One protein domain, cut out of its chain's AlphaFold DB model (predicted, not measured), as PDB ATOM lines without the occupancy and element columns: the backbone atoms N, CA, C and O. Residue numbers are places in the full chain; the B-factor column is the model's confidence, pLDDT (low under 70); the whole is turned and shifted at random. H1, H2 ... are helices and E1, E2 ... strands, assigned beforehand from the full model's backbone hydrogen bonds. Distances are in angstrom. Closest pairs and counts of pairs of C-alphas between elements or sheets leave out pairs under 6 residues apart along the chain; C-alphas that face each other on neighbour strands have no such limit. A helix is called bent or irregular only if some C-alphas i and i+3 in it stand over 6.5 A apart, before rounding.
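Overview. This is residues 141 to 210 of the 210 residues of an uncharacterized protein of Rhizopogon vesiculosus (UniProt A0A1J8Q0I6). A small antiparallel sheet of three strands, E4 - E3 - E5, has one helix, H2, packed over one face along E3, and a separate two-stranded hairpin, E1 and E2, set beside its E4 edge with E2 next to E4. A short helix, H1, lies at the rim, by E2. The printed part has 70 residues, with two named helices and five named strands in the order H1 E1 E2 E3 E4 H2 E5, a mixed class of helices and strands. It is compact, with a radius of gyration of the C-alphas of 11.4 A, and rounded, spanning 31 by 26 by 23 A.

Along the chain. In the larger sheet, E3 is residues 173 to 178, 15.5 A from first to last C-alpha, E4 is residues 183 to 186, 10.2 A, and E5 is residues 202 to 206, 13.4 A, ending with C-alpha 206 at (-1.746, -40.105, 114.318). H2 is residues 188 to 195, 9.9 A, beginning with C-alpha 188 at (4.567, -49.539, 111.050). E1 is residues 151 to 156, 15.3 A, and E2 is residues 159 to 164, 16.2 A. H1 is residues 141 to 146, 8.7 A, with C-alpha 141 at (24.775, -34.869, 107.273).

Arrangement. E3 is the inner strand. E3 and E4 form a hairpin, antiparallel at 152 degrees, with N 185 and O 174 at 2.8 A. E3 and E5 are antiparallel at 162 degrees, with N 175 and O 204 at 2.8 A. H2 is on this sheet at a height over the sheet of 9.1 A, over E3, and runs along the strands, at 4 degrees to E3 on the local plane; the closest C-alphas of E3 and H2, Tyr 174 and Val 191, are 7.1 A apart. E4, H2 and E5 make a split strand-helix-strand unit, two strands running the same way with E3 between them, and its crossover is right-handed. H2 is only just irregular, C-alphas 190 and 193 being 6.6 A apart. The closest C-alphas of E2 and E4, Phe 161 and Gly 183, are 4.5 A apart. E2 and E3 are near each other, with 7 pairs of C-alphas within 10 A. E1 and E2 form an antiparallel hairpin at 150 degrees, with N 154 and O 161 at 2.8 A. The closest C-alphas of H1 and E2, Ala 146 and Asn 162, are 7.7 A apart, while H1 and H2 are apart. Every O i to N i+4 pair is within hydrogen-bond range in H1, and 2 of 4 are in H2.

Size, cuts and confidence. The two C-alphas farthest apart, those of Ala 141 and Lys 170, are 32.0 A from each other. The printed part has no cut and ends at residue 210, the chain's last residue. No link is long; E2 to E3, with 8 residues between them, and H2 to E5, with 6, are short links. The mean pLDDT of the printed part is 86.0, and residues 141 to 149 are under 70.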
ATOM      1  N   ALA A 141      24.647 -33.767 108.240       69.12
ATOM      2  CA  ALA A 141      24.775 -34.869 107.273       69.12
ATOM      3  C   ALA A 141      23.886 -36.092 107.609       69.12
ATOM      4  O   ALA A 141      23.456 -36.835 106.726       69.12
ATOM      5  N   GLU A 142      23.573 -36.296 108.892       68.31
ATOM      6  CA  GLU A 142      22.653 -37.345 109.346       68.31
ATOM      7  C   GLU A 142      21.198 -37.088 108.928       68.31
ATOM      8  O   GLU A 142      20.450 -38.038 108.689       68.31
ATOM      9  N   VAL A 143      20.796 -35.820 108.820       67.62
ATOM     10  CA  VAL A 143      19.448 -35.427 108.399       67.62
ATOM     11  C   VAL A 143      19.273 -35.693 106.908       67.62
ATOM     12  O   VAL A 143      18.273 -36.300 106.532       67.62
ATOM     13  N   ASP A 144      20.275 -35.382 106.086       68.44
ATOM     14  CA  ASP A 144      20.270 -35.718 104.657       68.44
ATOM     15  C   ASP A 144      20.230 -37.231 104.422       68.44
ATOM     16  O   ASP A 144      19.473 -37.721 103.582       68.44
ATOM     17  N   ALA A 145      20.977 -38.001 105.220       69.62
ATOM     18  CA  ALA A 145      20.925 -39.462 105.184       69.62
ATOM     19  C   ALA A 145      19.571 -40.032 105.665       69.62
ATOM     20  O   ALA A 145      19.221 -41.175 105.348       69.62
ATOM     21  N   ALA A 146      18.805 -39.259 106.439       65.94
ATOM     22  CA  ALA A 146      17.473 -39.626 106.907       65.94
ATOM     23  C   ALA A 146      16.355 -39.253 105.917       65.94
ATOM     24  O   ALA A 146      15.238 -39.766 106.072       65.94
ATOM     25  N   ILE A 147      16.632 -38.419 104.902       69.62
ATOM     26  CA  ILE A 147      15.679 -38.106 103.832       69.62
ATOM     27  C   ILE A 147      15.401 -39.384 103.035       69.62
ATOM     28  O   ILE A 147      16.292 -40.037 102.493       69.62
ATOM     29  N   SER A 148      14.127 -39.757 102.967       66.94
ATOM     30  CA  SER A 148      13.676 -40.885 102.164       66.94
ATOM     31  C   SER A 148      13.310 -40.364 100.778       66.94
ATOM     32  O   SER A 148      12.926 -39.205 100.611       66.94
ATOM     33  N   ARG A 149      13.389 -41.209  99.746       69.88
ATOM     34  CA  ARG A 149      12.890 -40.817  98.421       69.88
ATOM     35  C   ARG A 149      11.402 -40.478  98.526       69.88
ATOM     36  O   ARG A 149      10.596 -41.337  98.869       69.88
ATOM     37  N   GLY A 150      11.050 -39.237  98.190       76.94
ATOM     38  CA  GLY A 150       9.664 -38.767  98.213       76.94
ATOM     39  C   GLY A 150       9.196 -38.234  99.567       76.94
ATOM     40  O   GLY A 150       7.993 -38.231  99.827       76.94
ATOM     41  N   SER A 151      10.114 -37.784 100.420       81.94
ATOM     42  CA  SER A 151       9.799 -37.021 101.624       81.94
ATOM     43  C   SER A 151      10.410 -35.616 101.558       81.94
ATOM     44  O   SER A 151      11.443 -35.407 100.925       81.94
ATOM     45  N   VAL A 152       9.732 -34.642 102.155       84.44
ATOM     46  CA  VAL A 152      10.170 -33.251 102.280       84.44
ATOM     47  C   VAL A 152      10.602 -33.024 103.716       84.44
ATOM     48  O   VAL A 152       9.887 -33.366 104.659       84.44
ATOM     49  N   LEU A 153      11.791 -32.454 103.866       83.44
ATOM     50  CA  LEU A 153      12.295 -32.021 105.151       83.44
ATOM     51  C   LEU A 153      11.624 -30.699 105.532       83.44
ATOM     52  O   LEU A 153      11.696 -29.723 104.786       83.44
ATOM     53  N   THR A 154      10.990 -30.671 106.696       84.94
ATOM     54  CA  THR A 154      10.307 -29.495 107.237       84.94
ATOM     55  C   THR A 154      10.827 -29.220 108.636       84.94
ATOM     56  O   THR A 154      10.928 -30.131 109.456       84.94
ATOM     57  N   THR A 155      11.118 -27.961 108.946       83.88
ATOM     58  CA  THR A 155      11.562 -27.560 110.286       83.88
ATOM     59  C   THR A 155      10.378 -27.049 111.097       83.88
ATOM     60  O   THR A 155       9.667 -26.142 110.665       83.88
ATOM     61  N   TYR A 156      10.173 -27.591 112.297       79.38
ATOM     62  CA  TYR A 156       9.173 -27.103 113.245       79.38
ATOM     63  C   TYR A 156       9.802 -26.934 114.627       79.38
ATOM     64  O   TYR A 156      10.379 -27.871 115.173       79.38
ATOM     65  N   LYS A 157       9.714 -25.723 115.193       82.00
ATOM     66  CA  LYS A 157      10.358 -25.359 116.474       82.00
ATOM     67  C   LYS A 157      11.848 -25.746 116.532       82.00
ATOM     68  O   LYS A 157      12.300 -26.311 117.523       82.00
ATOM     69  N   SER A 158      12.583 -25.474 115.452       79.12
ATOM     70  CA  SER A 158      14.012 -25.810 115.298       79.12
ATOM     71  C   SER A 158      14.338 -27.310 115.308       79.12
ATOM     72  O   SER A 158      15.496 -27.687 115.457       79.12
ATOM     73  N   VAL A 159      13.336 -28.173 115.133       75.12
ATOM     74  CA  VAL A 159      13.515 -29.617 114.955       75.12
ATOM     75  C   VAL A 159      13.169 -29.975 113.518       75.12
ATOM     76  O   VAL A 159      12.140 -29.546 112.993       75.12
ATOM     77  N   TYR A 160      14.034 -30.753 112.877       81.25
ATOM     78  CA  TYR A 160      13.826 -31.227 111.517       81.25
ATOM     79  C   TYR A 160      12.924 -32.462 111.513       81.25
ATOM     80  O   TYR A 160      13.168 -33.437 112.226       81.25
ATOM     81  N   PHE A 161      11.888 -32.426 110.685       82.31
ATOM     82  CA  PHE A 161      10.950 -33.516 110.481       82.31
ATOM     83  C   PHE A 161      10.956 -33.921 109.023       82.31
ATOM     84  O   PHE A 161      10.834 -33.090 108.129       82.31
ATOM     85  N   ASN A 162      11.046 -35.220 108.785       82.25
ATOM     86  CA  ASN A 162      10.890 -35.761 107.454       82.25
ATOM     87  C   ASN A 162       9.410 -36.097 107.214       82.25
ATOM     88  O   ASN A 162       8.855 -36.911 107.954       82.25
ATOM     89  N   ILE A 163       8.765 -35.451 106.238       84.38
ATOM     90  CA  ILE A 163       7.328 -35.589 105.952       84.38
ATOM     91  C   ILE A 163       7.147 -36.238 104.571       84.38
ATOM     92  O   ILE A 163       7.610 -35.682 103.577       84.38
ATOM     93  N   PRO A 164       6.479 -37.396 104.445       81.94
ATOM     94  CA  PRO A 164       6.241 -38.017 103.141       81.94
ATOM     95  C   PRO A 164       5.323 -37.139 102.274       81.94
ATOM     96  O   PRO A 164       4.272 -36.706 102.734       81.94
ATOM     97  N   VAL A 165       5.699 -36.889 101.015       83.06
ATOM     98  CA  VAL A 165       4.953 -35.982 100.112       83.06
ATOM     99  C   VAL A 165       3.723 -36.663  99.505       83.06
ATOM    100  O   VAL A 165       2.715 -36.018  99.247       83.06
ATOM    101  N   ASN A 166       3.797 -37.980  99.298       81.56
ATOM    102  CA  ASN A 166       2.714 -38.791  98.744       81.56
ATOM    103  C   ASN A 166       2.162 -39.724  99.822       81.56
ATOM    104  O   ASN A 166       2.521 -40.901  99.888       81.56
ATOM    105  N   LEU A 167       1.317 -39.179 100.692       80.94
ATOM    106  CA  LEU A 167       0.603 -39.959 101.696       80.94
ATOM    107  C   LEU A 167      -0.694 -40.506 101.102       80.94
ATOM    108  O   LEU A 167      -1.565 -39.746 100.684       80.94
ATOM    109  N   ASP A 168      -0.826 -41.832 101.079       86.38
ATOM    110  CA  ASP A 168      -2.126 -42.463 100.871       86.38
ATOM    111  C   ASP A 168      -2.982 -42.188 102.122       86.38
ATOM    112  O   ASP A 168      -2.534 -42.495 103.232       86.38
ATOM    113  N   PRO A 169      -4.197 -41.620 101.987       81.69
ATOM    114  CA  PRO A 169      -5.059 -41.273 103.120       81.69
ATOM    115  C   PRO A 169      -5.436 -42.464 104.013       81.69
ATOM    116  O   PRO A 169      -5.956 -42.264 105.107       81.69
ATOM    117  N   LYS A 170      -5.210 -43.707 103.572       88.62
ATOM    118  CA  LYS A 170      -5.455 -44.907 104.387       88.62
ATOM    119  C   LYS A 170      -4.263 -45.330 105.240       88.62
ATOM    120  O   LYS A 170      -4.404 -46.230 106.070       88.62
ATOM    121  N   VAL A 171      -3.085 -44.751 105.018       90.12
ATOM    122  CA  VAL A 171      -1.866 -45.179 105.701       90.12
ATOM    123  C   VAL A 171      -1.735 -44.454 107.029       90.12
ATOM    124  O   VAL A 171      -1.698 -43.232 107.108       90.12
ATOM    125  N   GLN A 172      -1.618 -45.247 108.087       93.38
ATOM    126  CA  GLN A 172      -1.427 -44.754 109.437       93.38
ATOM    127  C   GLN A 172      -0.097 -44.006 109.588       93.38
ATOM    128  O   GLN A 172       0.954 -44.528 109.202       93.38
ATOM    129  N   LEU A 173      -0.129 -42.835 110.219       93.81
ATOM    130  CA  LEU A 173       1.054 -42.026 110.482       93.81
ATOM    131  C   LEU A 173       1.622 -42.287 111.876       93.81
ATOM    132  O   LEU A 173       0.894 -42.553 112.838       93.81
ATOM    133  N   TYR A 174       2.942 -42.180 111.982       95.12
ATOM    134  CA  TYR A 174       3.672 -42.311 113.234       95.12
ATOM    135  C   TYR A 174       4.716 -41.208 113.362       95.12
ATOM    136  O   TYR A 174       5.549 -41.017 112.479       95.12
ATOM    137  N   TYR A 175       4.696 -40.528 114.498       93.69
ATOM    138  CA  TYR A 175       5.648 -39.501 114.891       93.69
ATOM    139  C   TYR A 175       6.661 -40.129 115.820       93.69
ATOM    140  O   TYR A 175       6.276 -40.665 116.854       93.69
ATOM    141  N   ILE A 176       7.941 -40.048 115.486       93.62
ATOM    142  CA  ILE A 176       9.020 -40.484 116.367       93.62
ATOM    143  C   ILE A 176       9.750 -39.231 116.829       93.62
ATOM    144  O   ILE A 176      10.389 -38.560 116.023       93.62
ATOM    145  N   THR A 177       9.649 -38.914 118.118       90.69
ATOM    146  CA  THR A 177      10.381 -37.793 118.735       90.69
ATOM    147  C   THR A 177      11.680 -38.256 119.383       90.69
ATOM    148  O   THR A 177      12.587 -37.455 119.594       90.69
ATOM    149  N   ARG A 178      11.800 -39.559 119.674       90.25
ATOM    150  CA  ARG A 178      13.023 -40.177 120.188       90.25
ATOM    151  C   ARG A 178      13.157 -41.602 119.658       90.25
ATOM    152  O   ARG A 178      12.304 -42.436 119.952       90.25
ATOM    153  N   GLY A 179      14.225 -41.877 118.910       91.62
ATOM    154  CA  GLY A 179      14.524 -43.173 118.291       91.62
ATOM    155  C   GLY A 179      15.838 -43.135 117.504       91.62
ATOM    156  O   GLY A 179      16.558 -42.144 117.577       91.62
ATOM    157  N   ARG A 180      16.144 -44.190 116.731       89.69
ATOM    158  CA  ARG A 180      17.283 -44.179 115.779       89.69
ATOM    159  C   ARG A 180      17.096 -43.144 114.672       89.69
ATOM    160  O   ARG A 180      18.070 -42.629 114.144       89.69
ATOM    161  N   LYS A 181      15.840 -42.885 114.302       88.81
ATOM    162  CA  LYS A 181      15.435 -41.853 113.350       88.81
ATOM    163  C   LYS A 181      14.292 -41.052 113.961       88.81
ATOM    164  O   LYS A 181      13.398 -41.637 114.573       88.81
ATOM    165  N   ILE A 182      14.339 -39.736 113.799       87.38
ATOM    166  CA  ILE A 182      13.320 -38.787 114.264       87.38
ATOM    167  C   ILE A 182      12.575 -38.275 113.029       87.38
ATOM    168  O   ILE A 182      13.192 -38.046 111.989       87.38
ATOM    169  N   GLY A 183      11.250 -38.149 113.110       89.81
ATOM    170  CA  GLY A 183      10.433 -37.694 111.982       89.81
ATOM    171  C   GLY A 183       9.043 -38.319 111.928       89.81
ATOM    172  O   GLY A 183       8.594 -38.950 112.889       89.81
ATOM    173  N   VAL A 184       8.370 -38.130 110.790       91.38
ATOM    174  CA  VAL A 184       7.034 -38.667 110.519       91.38
ATOM    175  C   VAL A 184       7.147 -39.800 109.504       91.38
ATOM    176  O   VAL A 184       7.719 -39.647 108.428       91.38
ATOM    177  N   PHE A 185       6.592 -40.957 109.840       91.12
ATOM    178  CA  PHE A 185       6.689 -42.162 109.025       91.12
ATOM    179  C   PHE A 185       5.301 -42.701 108.700       91.12
ATOM    180  O   PHE A 185       4.404 -42.723 109.543       91.12
ATOM    181  N   ALA A 186       5.144 -43.176 107.467       91.50
ATOM    182  CA  ALA A 186       3.925 -43.810 106.992       91.50
ATOM    183  C   ALA A 186       4.010 -45.329 107.216       91.50
ATOM    184  O   ALA A 186       4.857 -46.004 106.625       91.50
ATOM    185  N   GLY A 187       3.137 -45.864 108.068       92.06
ATOM    186  CA  GLY A 187       3.022 -47.290 108.363       92.06
ATOM    187  C   GLY A 187       4.079 -47.846 109.326       92.06
ATOM    188  O   GLY A 187       5.215 -47.378 109.415       92.06
ATOM    189  N   TRP A 188       3.709 -48.915 110.037       93.19
ATOM    190  CA  TRP A 188       4.567 -49.539 111.050       93.19
ATOM    191  C   TRP A 188       5.838 -50.177 110.474       93.19
ATOM    192  O   TRP A 188       6.871 -50.172 111.134       93.19
ATOM    193  N   ASN A 189       5.802 -50.663 109.230       92.75
ATOM    194  CA  ASN A 189       6.953 -51.308 108.585       92.75
ATOM    195  C   ASN A 189       8.182 -50.384 108.496       92.75
ATOM    196  O   ASN A 189       9.311 -50.856 108.581       92.75
ATOM    197  N   ASN A 190       7.961 -49.069 108.383       89.12
ATOM    198  CA  ASN A 190       9.028 -48.067 108.348       89.12
ATOM    199  C   ASN A 190       9.463 -47.615 109.756       89.12
ATOM    200  O   ASN A 190      10.614 -47.238 109.975       89.12
ATOM    201  N   VAL A 191       8.542 -47.669 110.719       93.38
ATOM    202  CA  VAL A 191       8.737 -47.222 112.107       93.38
ATOM    203  C   VAL A 191       9.453 -48.282 112.931       93.38
ATOM    204  O   VAL A 191      10.398 -47.962 113.643       93.38
ATOM    205  N   GLY A 192       9.037 -49.546 112.815       95.25
ATOM    206  CA  GLY A 192       9.515 -50.662 113.628       95.25
ATOM    207  C   GLY A 192      11.042 -50.711 113.753       95.25
ATOM    208  O   GLY A 192      11.538 -50.644 114.875       95.25
ATOM    209  N   PRO A 193      11.810 -50.710 112.648       94.19
ATOM    210  CA  PRO A 193      13.276 -50.722 112.706       94.19
ATOM    211  C   PRO A 193      13.911 -49.501 113.395       94.19
ATOM    212  O   PRO A 193      15.044 -49.574 113.867       94.19
ATOM    213  N   SER A 194      13.202 -48.368 113.444       92.12
ATOM    214  CA  SER A 194      13.690 -47.118 114.041       92.12
ATOM    215  C   SER A 194      13.409 -47.019 115.544       92.12
ATOM    216  O   SER A 194      14.059 -46.233 116.239       92.12
ATOM    217  N   VAL A 195      12.445 -47.800 116.038       95.12
ATOM    218  CA  VAL A 195      11.947 -47.743 117.420       95.12
ATOM    219  C   VAL A 195      12.311 -49.009 118.204       95.12
ATOM    220  O   VAL A 195      12.678 -48.945 119.375       95.12
ATOM    221  N   LEU A 196      12.245 -50.181 117.575       95.62
ATOM    222  CA  LEU A 196      12.538 -51.447 118.241       95.62
ATOM    223  C   LEU A 196      14.029 -51.540 118.596       95.62
ATOM    224  O   LEU A 196      14.907 -51.250 117.785       95.62
ATOM    225  N   GLY A 197      14.313 -51.943 119.837       94.81
ATOM    226  CA  GLY A 197      15.680 -52.075 120.349       94.81
ATOM    227  C   GLY A 197      16.348 -50.757 120.755       94.81
ATOM    228  O   GLY A 197      17.546 -50.748 121.026       94.81
ATOM    229  N   VAL A 198      15.607 -49.644 120.808       95.12
ATOM    230  CA  VAL A 198      16.123 -48.352 121.279       95.12
ATOM    231  C   VAL A 198      15.504 -48.023 122.637       95.12
ATOM    232  O   VAL A 198      14.288 -47.967 122.791       95.12
ATOM    233  N   SER A 199      16.345 -47.812 123.650       95.50
ATOM    234  CA  SER A 199      15.870 -47.498 125.001       95.50
ATOM    235  C   SER A 199      15.202 -46.120 125.050       95.50
ATOM    236  O   SER A 199      15.705 -45.151 124.478       95.50
ATOM    237  N   ARG A 200      14.082 -46.028 125.781       94.44
ATOM    238  CA  ARG A 200      13.304 -44.791 125.991       94.44
ATOM    239  C   ARG A 200      12.807 -44.145 124.695       94.44
ATOM    240  O   ARG A 200      12.725 -42.921 124.610       94.44
ATOM    241  N   THR A 201      12.478 -44.944 123.688       95.44
ATOM    242  CA  THR A 201      11.817 -44.429 122.491       95.44
ATOM    243  C   THR A 201      10.486 -43.784 122.805       95.44
ATOM    244  O   THR A 201       9.696 -44.313 123.587       95.44
ATOM    245  N   VAL A 202      10.227 -42.670 122.130       95.62
ATOM    246  CA  VAL A 202       8.959 -41.954 122.205       95.62
ATOM    247  C   VAL A 202       8.423 -41.850 120.792       95.62
ATOM    248  O   VAL A 202       9.052 -41.251 119.914       95.62
ATOM    249  N   PHE A 203       7.264 -42.466 120.585       96.06
ATOM    250  CA  PHE A 203       6.528 -42.369 119.342       96.06
ATOM    251  C   PHE A 203       5.031 -42.220 119.612       96.06
ATOM    252  O   PHE A 203       4.521 -42.706 120.621       96.06
ATOM    253  N   ALA A 204       4.337 -41.547 118.704       96.38
ATOM    254  CA  ALA A 204       2.898 -41.349 118.747       96.38
ATOM    255  C   ALA A 204       2.286 -41.734 117.402       96.38
ATOM    256  O   ALA A 204       2.864 -41.490 116.346       96.38
ATOM    257  N   LYS A 205       1.114 -42.353 117.448       96.31
ATOM    258  CA  LYS A 205       0.309 -42.672 116.272       96.31
ATOM    259  C   LYS A 205      -0.597 -41.475 115.980       96.31
ATOM    260  O   LYS A 205      -1.198 -40.960 116.921       96.31
ATOM    261  N   ALA A 206      -0.728 -41.071 114.721       92.06
ATOM    262  CA  ALA A 206      -1.746 -40.105 114.318       92.06
ATOM    263  C   ALA A 206      -2.434 -40.511 113.013       92.06
ATOM    264  O   ALA A 206      -1.973 -41.399 112.285       92.06
ATOM    265  N   ASP A 207      -3.559 -39.856 112.756       89.62
ATOM    266  CA  ASP A 207      -4.376 -40.062 111.562       89.62
ATOM    267  C   ASP A 207      -4.111 -38.978 110.503       89.62
ATOM    268  O   ASP A 207      -4.253 -39.233 109.310       89.62
ATOM    269  N   THR A 208      -3.667 -37.788 110.922       86.00
ATOM    270  CA  THR A 208      -3.377 -36.631 110.062       86.00
ATOM    271  C   THR A 208      -1.994 -36.061 110.362       86.00
ATOM    272  O   THR A 208      -1.458 -36.293 111.442       86.00
ATOM    273  N   VAL A 209      -1.408 -35.343 109.392       80.06
ATOM    274  CA  VAL A 209      -0.115 -34.649 109.570       80.06
ATOM    275  C   VAL A 209      -0.267 -33.346 110.371       80.06
ATOM    276  O   VAL A 209       0.686 -32.930 111.030       80.06
ATOM    277  N   GLU A 210      -1.451 -32.729 110.284       76.75
ATOM    278  CA  GLU A 210      -1.820 -31.446 110.906       76.75
ATOM    279  C   GLU A 210      -1.948 -31.503 112.432       76.75
ATOM    280  O   GLU A 210      -2.486 -32.514 112.945       76.75
TER     281      GLU A 210